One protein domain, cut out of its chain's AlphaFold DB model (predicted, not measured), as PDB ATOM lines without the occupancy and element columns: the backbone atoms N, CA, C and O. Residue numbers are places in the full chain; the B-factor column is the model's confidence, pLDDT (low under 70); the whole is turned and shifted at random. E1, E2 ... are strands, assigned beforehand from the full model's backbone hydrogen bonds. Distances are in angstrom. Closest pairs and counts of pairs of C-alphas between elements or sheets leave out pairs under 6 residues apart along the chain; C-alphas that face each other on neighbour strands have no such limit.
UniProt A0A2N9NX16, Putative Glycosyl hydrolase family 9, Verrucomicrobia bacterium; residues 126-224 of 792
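This is residues 126 to 224 of the 792 residues of the protein "Putative Glycosyl hydrolase family 9" of Verrucomicrobia bacterium (UniProt A0A2N9NX16). With little regular structure, this is a strongly twisted, curled four-stranded sheet whose face is partly covered by a two-stranded sheet, with long loops around them. The 99 printed residues have no named helix and six strands, E1 to E6, class all strand, under half in named elements. The antiparallel orders are E3-E2-E5-E6 and E1-E4. It is compact, radius of gyration of the C-alphas 13.8 A, spanning 36 by 27 by 22 A.

E5, residues 205 to 212, measures 20.9 A; E2, 161 to 166, 17.1 A; E3, 172 to 177, 14.7 A. E6 is 221 to 223, E4 195 to 198, and E1 140 to 143, beginning at C-alpha (-12.139, 115.333, 12.058).

Within hydrogen-bond range are N 163 and O 211 of E2 and E5, 2.8 A; N 162 and O 176 of hairpin E2-E3, 2.8 A; N 208 and O 221 of hairpin E5-E6, 2.8 A; and N 143 and O 195 of E1 and E4, 2.7 A. The closest C-alphas of E3 and E4, Thr 177 and Ile 197, are 7.6 A apart.

The farthest C-alphas, Thr 169 and Asn 184, are 39.6 A apart. Links E1 to E2 and E3 to E4 are long. The printed part has no cut; no printed residue has pLDDT under 70.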
ATOM      1  N   LYS A 126     -20.567 118.843  13.583       98.31
ATOM      2  CA  LYS A 126     -20.748 118.033  12.372       98.31
ATOM      3  C   LYS A 126     -19.746 116.882  12.373       98.31
ATOM      4  O   LYS A 126     -18.537 117.119  12.353       98.31
ATOM      5  N   VAL A 127     -20.242 115.653  12.451       98.19
ATOM      6  CA  VAL A 127     -19.452 114.431  12.650       98.19
ATOM      7  C   VAL A 127     -19.958 113.350  11.696       98.19
ATOM      8  O   VAL A 127     -21.153 113.317  11.414       98.19
ATOM      9  N   ASN A 128     -19.081 112.454  11.238       98.12
ATOM     10  CA  ASN A 128     -19.509 111.198  10.625       98.12
ATOM     11  C   ASN A 128     -20.305 110.405  11.678       98.12
ATOM     12  O   ASN A 128     -19.777 110.062  12.738       98.12
ATOM     13  N   GLN A 129     -21.584 110.164  11.403       96.56
ATOM     14  CA  GLN A 129     -22.549 109.564  12.324       96.56
ATOM     15  C   GLN A 129     -22.555 108.030  12.285       96.56
ATOM     16  O   GLN A 129     -23.378 107.395  12.941       96.56
ATOM     17  N   THR A 130     -21.676 107.419  11.494       94.31
ATOM     18  CA  THR A 130     -21.692 105.984  11.207       94.31
ATOM     19  C   THR A 130     -20.358 105.360  11.602       94.31
ATOM     20  O   THR A 130     -20.287 104.646  12.605       94.31
ATOM     21  N   GLY A 131     -19.271 105.703  10.917       94.12
ATOM     22  CA  GLY A 131     -17.928 105.262  11.273       94.12
ATOM     23  C   GLY A 131     -16.831 105.861  10.399       94.12
ATOM     24  O   GLY A 131     -16.844 105.703   9.182       94.12
ATOM     25  N   TYR A 132     -15.824 106.464  11.034       98.31
ATOM     26  CA  TYR A 132     -14.596 106.882  10.351       98.31
ATOM     27  C   TYR A 132     -13.725 105.671  10.008       98.31
ATOM     28  O   TYR A 132     -13.612 104.737  10.807       98.31
ATOM     29  N   SER A 133     -13.012 105.717   8.882       97.75
ATOM     30  CA  SER A 133     -12.042 104.670   8.546       97.75
ATOM     31  C   SER A 133     -10.833 104.681   9.492       97.75
ATOM     32  O   SER A 133     -10.286 105.732   9.842       97.75
ATOM     33  N   ALA A 134     -10.363 103.493   9.876       97.38
ATOM     34  CA  ALA A 134      -9.095 103.332  10.590       97.38
ATOM     35  C   ALA A 134      -7.863 103.493   9.677       97.38
ATOM     36  O   ALA A 134      -6.767 103.711  10.188       97.38
ATOM     37  N   LEU A 135      -8.039 103.434   8.349       97.44
ATOM     38  CA  LEU A 135      -6.965 103.663   7.377       97.44
ATOM     39  C   LEU A 135      -6.555 105.135   7.280       97.44
ATOM     40  O   LEU A 135      -5.440 105.426   6.846       97.44
ATOM     41  N   SER A 136      -7.442 106.059   7.660       97.75
ATOM     42  CA  SER A 136      -7.181 107.495   7.586       97.75
ATOM     43  C   SER A 136      -6.404 107.996   8.802       97.75
ATOM     44  O   SER A 136      -6.769 107.748   9.954       97.75
ATOM     45  N   HIS A 137      -5.356 108.775   8.544       96.94
ATOM     46  CA  HIS A 137      -4.631 109.551   9.548       96.94
ATOM     47  C   HIS A 137      -5.232 110.949   9.745       96.94
ATOM     48  O   HIS A 137      -4.923 111.614  10.738       96.94
ATOM     49  N   VAL A 138      -6.107 111.390   8.838       96.81
ATOM     50  CA  VAL A 138      -6.816 112.670   8.921       96.81
ATOM     51  C   VAL A 138      -8.296 112.397   9.145       96.81
ATOM     52  O   VAL A 138      -9.048 112.095   8.223       96.81
ATOM     53  N   ARG A 139      -8.716 112.516  10.404       97.88
ATOM     54  CA  ARG A 139     -10.116 112.399  10.820       97.88
ATOM     55  C   ARG A 139     -10.492 113.629  11.604       97.88
ATOM     56  O   ARG A 139      -9.703 114.101  12.427       97.88
ATOM     57  N   TYR A 140     -11.692 114.136  11.375       98.38
ATOM     58  CA  TYR A 140     -12.139 115.333  12.058       98.38
ATOM     59  C   TYR A 140     -13.650 115.474  12.099       98.38
ATOM     60  O   TYR A 140     -14.362 114.948  11.257       98.38
ATOM     61  N   ALA A 141     -14.098 116.281  13.054       98.62
ATOM     62  CA  ALA A 141     -15.410 116.905  13.033       98.62
ATOM     63  C   ALA A 141     -15.256 118.408  12.756       98.62
ATOM     64  O   ALA A 141     -14.208 119.004  13.030       98.62
ATOM     65  N   ASN A 142     -16.308 119.028  12.238       98.50
ATOM     66  CA  ASN A 142     -16.392 120.477  12.090       98.50
ATOM     67  C   ASN A 142     -17.333 121.052  13.156       98.50
ATOM     68  O   ASN A 142     -18.297 120.417  13.567       98.50
ATOM     69  N   PHE A 143     -17.045 122.265  13.611       98.69
ATOM     70  CA  PHE A 143     -17.929 123.082  14.428       98.69
ATOM     71  C   PHE A 143     -18.309 124.326  13.629       98.69
ATOM     72  O   PHE A 143     -17.427 125.105  13.265       98.69
ATOM     73  N   ALA A 144     -19.600 124.518  13.370       98.25
ATOM     74  CA  ALA A 144     -20.117 125.695  12.679       98.25
ATOM     75  C   ALA A 144     -21.484 126.101  13.238       98.25
ATOM     76  O   ALA A 144     -22.426 125.305  13.281       98.25
ATOM     77  N   THR A 145     -21.599 127.353  13.680       97.88
ATOM     78  CA  THR A 145     -22.856 127.904  14.196       97.88
ATOM     79  C   THR A 145     -23.647 128.542  13.063       97.88
ATOM     80  O   THR A 145     -23.234 129.559  12.506       97.88
ATOM     81  N   TRP A 146     -24.807 127.963  12.766       97.44
ATOM     82  CA  TRP A 146     -25.794 128.475  11.823       97.44
ATOM     83  C   TRP A 146     -27.158 128.489  12.509       97.44
ATOM     84  O   TRP A 146     -27.544 127.496  13.113       97.44
ATOM     85  N   LEU A 147     -27.846 129.631  12.473       97.62
ATOM     86  CA  LEU A 147     -29.049 129.883  13.277       97.62
ATOM     87  C   LEU A 147     -30.302 130.043  12.404       97.62
ATOM     88  O   LEU A 147     -31.145 130.892  12.690       97.62
ATOM     89  N   GLY A 148     -30.381 129.325  11.278       96.75
ATOM     90  CA  GLY A 148     -31.476 129.476  10.319       96.75
ATOM     91  C   GLY A 148     -31.571 130.900   9.769       96.75
ATOM     92  O   GLY A 148     -30.610 131.421   9.197       96.75
ATOM     93  N   THR A 149     -32.700 131.575   9.999       97.00
ATOM     94  CA  THR A 149     -32.913 132.993   9.642       97.00
ATOM     95  C   THR A 149     -31.898 133.952  10.278       97.00
ATOM     96  O   THR A 149     -31.677 135.053   9.770       97.00
ATOM     97  N   GLY A 150     -31.209 133.524  11.342       96.69
ATOM     98  CA  GLY A 150     -30.115 134.258  11.976       96.69
ATOM     99  C   GLY A 150     -28.767 134.149  11.258       96.69
ATOM    100  O   GLY A 150     -27.842 134.883  11.628       96.69
ATOM    101  N   GLY A 151     -28.647 133.272  10.255       96.81
ATOM    102  CA  GLY A 151     -27.447 133.043   9.448       96.81
ATOM    103  C   GLY A 151     -26.263 132.433  10.207       96.81
ATOM    104  O   GLY A 151     -26.357 132.085  11.388       96.81
ATOM    105  N   SER A 152     -25.125 132.314   9.517       96.62
ATOM    106  CA  SER A 152     -23.871 131.802  10.085       96.62
ATOM    107  C   SER A 152     -23.221 132.810  11.033       96.62
ATOM    108  O   SER A 152     -23.144 134.008  10.736       96.62
ATOM    109  N   ARG A 153     -22.704 132.336  12.171       96.19
ATOM    110  CA  ARG A 153     -22.082 133.172  13.207       96.19
ATOM    111  C   ARG A 153     -20.657 132.707  13.523       96.19
ATOM    112  O   ARG A 153     -20.458 131.524  13.791       96.19
ATOM    113  N   PRO A 154     -19.663 133.615  13.542       96.38
ATOM    114  CA  PRO A 154     -18.336 133.283  14.038       96.38
ATOM    115  C   PRO A 154     -18.333 133.202  15.569       96.38
ATOM    116  O   PRO A 154     -19.072 133.917  16.253       96.38
ATOM    117  N   ILE A 155     -17.423 132.404  16.119       94.94
ATOM    118  CA  ILE A 155     -17.108 132.420  17.547       94.94
ATOM    119  C   ILE A 155     -16.362 133.719  17.868       94.94
ATOM    120  O   ILE A 155     -15.329 134.030  17.274       94.94
ATOM    121  N   SER A 156     -16.887 134.474  18.831       89.69
ATOM    122  CA  SER A 156     -16.246 135.682  19.352       89.69
ATOM    123  C   SER A 156     -15.402 135.358  20.585       89.69
ATOM    124  O   SER A 156     -15.879 134.716  21.515       89.69
ATOM    125  N   GLY A 157     -14.168 135.864  20.633       91.38
ATOM    126  CA  GLY A 157     -13.263 135.656  21.768       91.38
ATOM    127  C   GLY A 157     -12.450 134.356  21.680       91.38
ATOM    128  O   GLY A 157     -12.193 133.871  20.577       91.38
ATOM    129  N   PRO A 158     -11.965 133.825  22.820       94.25
ATOM    130  CA  PRO A 158     -11.184 132.590  22.846       94.25
ATOM    131  C   PRO A 158     -11.981 131.399  22.313       94.25
ATOM    132  O   PRO A 158     -13.136 131.205  22.686       94.25
ATOM    133  N   LEU A 159     -11.342 130.575  21.480       97.06
ATOM    134  CA  LEU A 159     -11.972 129.373  20.948       97.06
ATOM    135  C   LEU A 159     -12.198 128.332  22.065       97.06
ATOM    136  O   LEU A 159     -11.279 128.087  22.856       97.06
ATOM    137  N   PRO A 160     -13.394 127.718  22.145       96.81
ATOM    138  CA  PRO A 160     -13.699 126.667  23.107       96.81
ATOM    139  C   PRO A 160     -12.724 125.489  23.061       96.81
ATOM    140  O   PRO A 160     -12.181 125.124  22.014       96.81
ATOM    141  N   THR A 161     -12.548 124.853  24.217       98.25
ATOM    142  CA  THR A 161     -11.927 123.528  24.285       98.25
ATOM    143  C   THR A 161     -12.954 122.448  23.972       98.25
ATOM    144  O   THR A 161     -14.151 122.643  24.181       98.25
ATOM    145  N   TYR A 162     -12.489 121.305  23.483       98.69
ATOM    146  CA  TYR A 162     -13.308 120.117  23.291       98.69
ATOM    147  C   TYR A 162     -12.670 118.906  23.969       98.69
ATOM    148  O   TYR A 162     -11.456 118.845  24.164       98.69
ATOM    149  N   THR A 163     -13.499 117.927  24.313       98.56
ATOM    150  CA  THR A 163     -13.090 116.617  24.824       98.56
ATOM    151  C   THR A 163     -13.790 115.530  24.025       98.56
ATOM    152  O   THR A 163     -15.012 115.543  23.913       98.56
ATOM    153  N   VAL A 164     -13.032 114.556  23.529       98.62
ATOM    154  CA  VAL A 164     -13.576 113.299  23.009       98.62
ATOM    155  C   VAL A 164     -13.577 112.282  24.138       98.62
ATOM    156  O   VAL A 164     -12.574 112.122  24.840       98.62
ATOM    157  N   PHE A 165     -14.688 111.585  24.332       95.56
ATOM    158  CA  PHE A 165     -14.809 110.557  25.357       95.56
ATOM    159  C   PHE A 165     -15.525 109.325  24.819       95.56
ATOM    160  O   PHE A 165     -16.356 109.410  23.921       95.56
ATOM    161  N   ASN A 166     -15.208 108.163  25.384       92.69
ATOM    162  CA  ASN A 166     -15.923 106.930  25.090       92.69
ATOM    163  C   ASN A 166     -17.336 106.988  25.692       92.69
ATOM    164  O   ASN A 166     -17.487 107.215  26.897       92.69
ATOM    165  N   GLN A 167     -18.355 106.769  24.861       86.81
ATOM    166  CA  GLN A 167     -19.764 106.958  25.206       86.81
ATOM    167  C   GLN A 167     -20.182 106.110  26.414       86.81
ATOM    168  O   GLN A 167     -20.829 106.621  27.331       86.81
ATOM    169  N   PHE A 168     -19.769 104.839  26.456       79.75
ATOM    170  CA  PHE A 168     -20.189 103.894  27.496       79.75
ATOM    171  C   PHE A 168     -19.481 104.112  28.834       79.75
ATOM    172  O   PHE A 168     -20.098 104.046  29.900       79.75
ATOM    173  N   THR A 169     -18.174 104.370  28.802       82.44
ATOM    174  CA  THR A 169     -17.351 104.470  30.022       82.44
ATOM    175  C   THR A 169     -17.226 105.900  30.550       82.44
ATOM    176  O   THR A 169     -16.825 106.106  31.697       82.44
ATOM    177  N   GLY A 170     -17.519 106.902  29.715       84.56
ATOM    178  CA  GLY A 170     -17.233 108.310  29.990       84.56
ATOM    179  C   GLY A 170     -15.734 108.618  30.108       84.56
ATOM    180  O   GLY A 170     -15.369 109.692  30.593       84.56
ATOM    181  N   ALA A 171     -14.858 107.680  29.732       89.50
ATOM    182  CA  ALA A 171     -13.416 107.873  29.765       89.50
ATOM    183  C   ALA A 171     -13.003 108.870  28.681       89.50
ATOM    184  O   ALA A 171     -13.358 108.712  27.514       89.50
ATOM    185  N   GLN A 172     -12.249 109.892  29.076       95.56
ATOM    186  CA  GLN A 172     -11.644 110.824  28.136       95.56
ATOM    187  C   GLN A 172     -10.627 110.088  27.259       95.56
ATOM    188  O   GLN A 172      -9.795 109.338  27.766       95.56
ATOM    189  N   VAL A 173     -10.705 110.338  25.956       97.50
ATOM    190  CA  VAL A 173      -9.836 109.764  24.925       97.50
ATOM    191  C   VAL A 173      -8.808 110.798  24.489       97.50
ATOM    192  O   VAL A 173      -7.609 110.564  24.577       97.50
ATOM    193  N   THR A 174      -9.282 111.973  24.078       97.94
ATOM    194  CA  THR A 174      -8.437 113.110  23.706       97.94
ATOM    195  C   THR A 174      -9.149 114.424  24.027       97.94
ATOM    196  O   THR A 174     -10.332 114.437  24.371       97.94
ATOM    197  N   GLN A 175      -8.422 115.531  23.967       98.19
ATOM    198  CA  GLN A 175      -8.944 116.881  24.148       98.19
ATOM    199  C   GLN A 175      -8.133 117.865  23.311       98.19
ATOM    200  O   GLN A 175      -6.972 117.609  22.993       98.19
ATOM    201  N   GLY A 176      -8.711 119.024  23.034       98.31
ATOM    202  CA  GLY A 176      -8.023 120.086  22.319       98.31
ATOM    203  C   GLY A 176      -8.760 121.409  22.406       98.31
ATOM    204  O   GLY A 176      -9.684 121.582  23.200       98.31
ATOM    205  N   THR A 177      -8.342 122.347  21.570       98.56
ATOM    206  CA  THR A 177      -9.035 123.614  21.325       98.56
ATOM    207  C   THR A 177      -9.491 123.621  19.878       98.56
ATOM    208  O   THR A 177      -8.755 123.134  19.017       98.56
ATOM    209  N   LEU A 178     -10.692 124.140  19.615       98.44
ATOM    210  CA  LEU A 178     -11.176 124.324  18.249       98.44
ATOM    211  C   LEU A 178     -10.140 125.102  17.420       98.44
ATOM    212  O   LEU A 178      -9.545 126.061  17.914       98.44
ATOM    213  N   GLN A 179      -9.920 124.698  16.169       97.69
ATOM    214  CA  GLN A 179      -8.961 125.352  15.271       97.69
ATOM    215  C   GLN A 179      -9.708 126.042  14.133       97.69
ATOM    216  O   GLN A 179     -10.447 125.389  13.409       97.69
ATOM    217  N   ALA A 180      -9.546 127.353  13.958       96.81
ATOM    218  CA  ALA A 180     -10.199 128.051  12.852       96.81
ATOM    219  C   ALA A 180      -9.693 127.522  11.498       96.81
ATOM    220  O   ALA A 180      -8.491 127.558  11.239       96.81
ATOM    221  N   VAL A 181     -10.612 127.059  10.649       95.31
ATOM    222  CA  VAL A 181     -10.339 126.684   9.249       95.31
ATOM    223  C   VAL A 181     -10.493 127.916   8.367       95.31
ATOM    224  O   VAL A 181      -9.629 128.246   7.560       95.31
ATOM    225  N   THR A 182     -11.573 128.660   8.588       87.94
ATOM    226  CA  THR A 182     -11.874 129.895   7.871       87.94
ATOM    227  C   THR A 182     -11.338 131.094   8.654       87.94
ATOM    228  O   THR A 182     -11.862 131.434   9.719       87.94
ATOM    229  N   THR A 183     -10.289 131.752   8.157       81.25
ATOM    230  CA  THR A 183      -9.678 132.912   8.841       81.25
ATOM    231  C   THR A 183     -10.073 134.265   8.246       81.25
ATOM    232  O   THR A 183      -9.853 135.289   8.885       81.25
ATOM    233  N   ASN A 184     -10.653 134.288   7.041       83.94
ATOM    234  CA  ASN A 184     -10.915 135.505   6.260       83.94
ATOM    235  C   ASN A 184     -12.381 135.602   5.805       83.94
ATOM    236  O   ASN A 184     -12.656 135.820   4.629       83.94
ATOM    237  N   GLY A 185     -13.317 135.445   6.741       90.56
ATOM    238  CA  GLY A 185     -14.749 135.361   6.434       90.56
ATOM    239  C   GLY A 185     -15.245 133.914   6.385       90.56
ATOM    240  O   GLY A 185     -14.475 133.018   6.730       90.56
ATOM    241  N   PRO A 186     -16.518 133.695   6.023       94.44
ATOM    242  CA  PRO A 186     -17.076 132.357   5.898       94.44
ATOM    243  C   PRO A 186     -16.496 131.624   4.682       94.44
ATOM    244  O   PRO A 186     -16.059 132.247   3.712       94.44
ATOM    245  N   ASP A 187     -16.527 130.300   4.739       93.94
ATOM    246  CA  ASP A 187     -16.240 129.419   3.613       93.94
ATOM    247  C   ASP A 187     -17.209 129.699   2.454       93.94
ATOM    248  O   ASP A 187     -18.409 129.876   2.658       93.94
ATOM    249  N   SER A 188     -16.696 129.791   1.228       90.06
ATOM    250  CA  SER A 188     -17.506 130.221   0.084       90.06
ATOM    251  C   SER A 188     -18.505 129.176  -0.408       90.06
ATOM    252  O   SER A 188     -19.484 129.548  -1.054       90.06
ATOM    253  N   SER A 189     -18.257 127.891  -0.140       89.19
ATOM    254  CA  SER A 189     -19.122 126.802  -0.592       89.19
ATOM    255  C   SER A 189     -20.287 126.590   0.387       89.19
ATOM    256  O   SER A 189     -21.455 126.571  -0.013       89.19
ATOM    257  N   SER A 190     -19.982 126.556   1.684       92.88
ATOM    258  CA  SER A 190     -20.942 126.293   2.765       92.88
ATOM    259  C   SER A 190     -21.550 127.545   3.401       92.88
ATOM    260  O   SER A 190     -22.612 127.473   4.021       92.88
ATOM    261  N   GLY A 191     -20.887 128.698   3.278       94.50
ATOM    262  CA  GLY A 191     -21.226 129.943   3.974       94.50
ATOM    263  C   GLY A 191     -20.963 129.922   5.482       94.50
ATOM    264  O   GLY A 191     -21.395 130.838   6.188       94.50
ATOM    265  N   ASP A 192     -20.264 128.913   5.999       97.25
ATOM    266  CA  ASP A 192     -20.007 128.750   7.430       97.25
ATOM    267  C   ASP A 192     -18.694 129.394   7.880       97.25
ATOM    268  O   ASP A 192     -17.706 129.442   7.150       97.25
ATOM    269  N   TYR A 193     -18.650 129.816   9.145       98.00
ATOM    270  CA  TYR A 193     -17.386 129.998   9.859       98.00
ATOM    271  C   TYR A 193     -17.028 128.670  10.518       98.00
ATOM    272  O   TYR A 193     -17.669 128.271  11.491       98.00
ATOM    273  N   VAL A 194     -16.033 127.980   9.971       98.12
ATOM    274  CA  VAL A 194     -15.741 126.592  10.333       98.12
ATOM    275  C   VAL A 194     -14.558 126.514  11.286       98.12
ATOM    276  O   VAL A 194     -13.493 127.100  11.056       98.12
ATOM    277  N   TYR A 195     -14.737 125.720  12.337       98.50
ATOM    278  CA  TYR A 195     -13.693 125.373  13.285       98.50
ATOM    279  C   TYR A 195     -13.512 123.858  13.352       98.50
ATOM    280  O   TYR A 195     -14.464 123.109  13.529       98.50
ATOM    281  N   ARG A 196     -12.277 123.395  13.230       98.06
ATOM    282  CA  ARG A 196     -11.907 121.986  13.176       98.06
ATOM    283  C   ARG A 196     -11.744 121.400  14.577       98.06
ATOM    284  O   ARG A 196     -11.110 122.005  15.449       98.06
ATOM    285  N   ILE A 197     -12.280 120.198  14.754       98.75
ATOM    286  CA  ILE A 197     -12.053 119.301  15.888       98.75
ATOM    287  C   ILE A 197     -11.209 118.139  15.364       98.75
ATOM    288  O   ILE A 197     -11.669 117.372  14.522       98.75
ATOM    289  N   ASP A 198      -9.974 118.018  15.841       98.31
ATOM    290  CA  ASP A 198      -9.039 116.978  15.403       98.31
ATOM    291  C   ASP A 198      -9.360 115.637  16.084       98.31
ATOM    292  O   ASP A 198      -9.360 115.527  17.314       98.31
ATOM    293  N   LEU A 199      -9.639 114.616  15.272       98.56
ATOM    294  CA  LEU A 199      -9.944 113.253  15.710       98.56
ATOM    295  C   LEU A 199      -8.836 112.257  15.324       98.56
ATOM    296  O   LEU A 199      -9.003 111.052  15.506       98.56
ATOM    297  N   SER A 200      -7.687 112.721  14.822       96.81
ATOM    298  CA  SER A 200      -6.563 111.861  14.416       96.81
ATOM    299  C   SER A 200      -6.086 110.945  15.550       96.81
ATOM    300  O   SER A 200      -5.829 109.765  15.320       96.81
ATOM    301  N   ALA A 201      -6.067 111.443  16.790       96.69
ATOM    302  CA  ALA A 201      -5.652 110.696  17.980       96.69
ATOM    303  C   ALA A 201      -6.732 109.760  18.568       96.69
ATOM    304  O   ALA A 201      -6.463 109.071  19.554       96.69
ATOM    305  N   VAL A 202      -7.951 109.742  18.018       98.19
ATOM    306  CA  VAL A 202      -9.009 108.827  18.471       98.19
ATOM    307  C   VAL A 202      -8.670 107.411  17.983       98.19
ATOM    308  O   VAL A 202      -8.472 107.215  16.783       98.19
ATOM    309  N   PRO A 203      -8.540 106.416  18.878       96.94
ATOM    310  CA  PRO A 203      -8.185 105.065  18.473       96.94
ATOM    311  C   PRO A 203      -9.357 104.371  17.771       96.94
ATOM    312  O   PRO A 203     -10.503 104.803  17.875       96.94
ATOM    313  N   GLU A 204      -9.054 103.271  17.086       96.38
ATOM    314  CA  GLU A 204     -10.070 102.348  16.580       96.38
ATOM    315  C   GLU A 204     -10.968 101.835  17.722       96.38
ATOM    316  O   GLU A 204     -10.496 101.572  18.835       96.38
ATOM    317  N   GLY A 205     -12.264 101.701  17.444       93.38
ATOM    318  CA  GLY A 205     -13.302 101.329  18.397       93.38
ATOM    319  C   GLY A 205     -14.352 102.426  18.576       93.38
ATOM    320  O   GLY A 205     -14.612 103.227  17.680       93.38
ATOM    321  N   GLY A 206     -14.997 102.434  19.743       91.62
ATOM    322  CA  GLY A 206     -16.066 103.375  20.064       91.62
ATOM    323  C   GLY A 206     -17.231 102.707  20.800       91.62
ATOM    324  O   GLY A 206     -17.044 101.649  21.411       91.62
ATOM    325  N   PRO A 207     -18.416 103.338  20.787       92.88
ATOM    326  CA  PRO A 207     -18.683 104.677  20.282       92.88
ATOM    327  C   PRO A 207     -18.006 105.761  21.123       92.88
ATOM    328  O   PRO A 207     -17.756 105.603  22.327       92.88
ATOM    329  N   TYR A 208     -17.728 106.882  20.479       96.06
ATOM    330  CA  TYR A 208     -17.210 108.105  21.069       96.06
ATOM    331  C   TYR A 208     -18.208 109.242  20.866       96.06
ATOM    332  O   TYR A 208     -18.976 109.231  19.912       96.06
ATOM    333  N   ASN A 209     -18.156 110.252  21.727       97.19
ATOM    334  CA  ASN A 209     -18.801 111.542  21.492       97.19
ATOM    335  C   ASN A 209     -17.774 112.664  21.676       97.19
ATOM    336  O   ASN A 209     -16.791 112.509  22.413       97.19
ATOM    337  N   ILE A 210     -18.032 113.812  21.053       98.62
ATOM    338  CA  ILE A 210     -17.307 115.061  21.290       98.62
ATOM    339  C   ILE A 210     -18.168 115.959  22.170       98.62
ATOM    340  O   ILE A 210     -19.324 116.194  21.847       98.62
ATOM    341  N   SER A 211     -17.597 116.519  23.231       98.38
ATOM    342  CA  SER A 211     -18.181 117.633  23.980       98.38
ATOM    343  C   SER A 211     -17.348 118.889  23.755       98.38
ATOM    344  O   SER A 211     -16.134 118.868  23.969       98.38
ATOM    345  N   VAL A 212     -17.985 119.972  23.311       98.50
ATOM    346  CA  VAL A 212     -17.383 121.305  23.188       98.50
ATOM    347  C   VAL A 212     -17.797 122.120  24.408       98.50
ATOM    348  O   VAL A 212     -18.986 122.336  24.643       98.50
ATOM    349  N   SER A 213     -16.805 122.569  25.182       96.38
ATOM    350  CA  SER A 213     -16.985 123.187  26.497       96.38
ATOM    351  C   SER A 213     -17.961 124.355  26.446       96.38
ATOM    352  O   SER A 213     -17.698 125.370  25.798       96.38
ATOM    353  N   GLY A 214     -19.049 124.240  27.205       94.12
ATOM    354  CA  GLY A 214     -20.080 125.268  27.290       94.12
ATOM    355  C   GLY A 214     -21.003 125.349  26.075       94.12
ATOM    356  O   GLY A 214     -21.899 126.179  26.106       94.12
ATOM    357  N   CYS A 215     -20.822 124.518  25.046       96.94
ATOM    358  CA  CYS A 215     -21.706 124.434  23.884       96.94
ATOM    359  C   CYS A 215     -22.612 123.208  23.991       96.94
ATOM    360  O   CYS A 215     -23.809 123.365  24.171       96.94
ATOM    361  N   GLY A 216     -22.048 122.001  23.946       96.88
ATOM    362  CA  GLY A 216     -22.817 120.759  23.956       96.88
ATOM    363  C   GLY A 216     -22.042 119.585  23.367       96.88
ATOM    364  O   GLY A 216     -20.819 119.648  23.218       96.88
ATOM    365  N   CYS A 217     -22.765 118.522  23.035       96.88
ATOM    366  CA  CYS A 217     -22.235 117.216  22.669       96.88
ATOM    367  C   CYS A 217     -22.643 116.809  21.245       96.88
ATOM    368  O   CYS A 217     -23.715 117.180  20.785       96.88
ATOM    369  N   SER A 218     -21.816 116.035  20.545       97.75
ATOM    370  CA  SER A 218     -22.137 115.471  19.229       97.75
ATOM    371  C   SER A 218     -23.036 114.234  19.328       97.75
ATOM    372  O   SER A 218     -23.093 113.581  20.380       97.75
ATOM    373  N   TYR A 219     -23.613 113.829  18.192       95.62
ATOM    374  CA  TYR A 219     -23.997 112.433  17.967       95.62
ATOM    375  C   TYR A 219     -22.804 111.487  18.204       95.62
ATOM    376  O   TYR A 219     -21.644 111.917  18.081       95.62
ATOM    377  N   PRO A 220     -23.048 110.220  18.589       94.38
ATOM    378  CA  PRO A 220     -21.966 109.265  18.751       94.38
ATOM    379  C   PRO A 220     -21.357 108.886  17.395       94.38
ATOM    380  O   PRO A 220     -21.990 109.020  16.357       94.38
ATOM    381  N   PHE A 221     -20.120 108.406  17.401       96.56
ATOM    382  CA  PHE A 221     -19.431 107.912  16.208       96.56
ATOM    383  C   PHE A 221     -18.451 106.797  16.572       96.56
ATOM    384  O   PHE A 221     -18.006 106.701  17.719       96.56
ATOM    385  N   GLY A 222     -18.090 105.966  15.600       96.31
ATOM    386  CA  GLY A 222     -17.051 104.950  15.750       96.31
ATOM    387  C   GLY A 222     -15.872 105.163  14.810       96.31
ATOM    388  O   GLY A 222     -15.892 106.034  13.941       96.31
ATOM    389  N   VAL A 223     -14.831 104.358  15.002       98.00
ATOM    390  CA  VAL A 223     -13.632 104.333  14.162       98.00
ATOM    391  C   VAL A 223     -13.301 102.877  13.836       98.00
ATOM    392  O   VAL A 223     -13.062 102.104  14.761       98.00
ATOM    393  N   GLY A 224     -13.248 102.511  12.554       96.19
ATOM    394  CA  GLY A 224     -12.886 101.166  12.088       96.19
ATOM    395  C   GLY A 224     -13.796 100.040  12.597       96.19
ATOM    396  O   GLY A 224     -14.957 100.270  12.950       96.19
TER     397      GLY A 224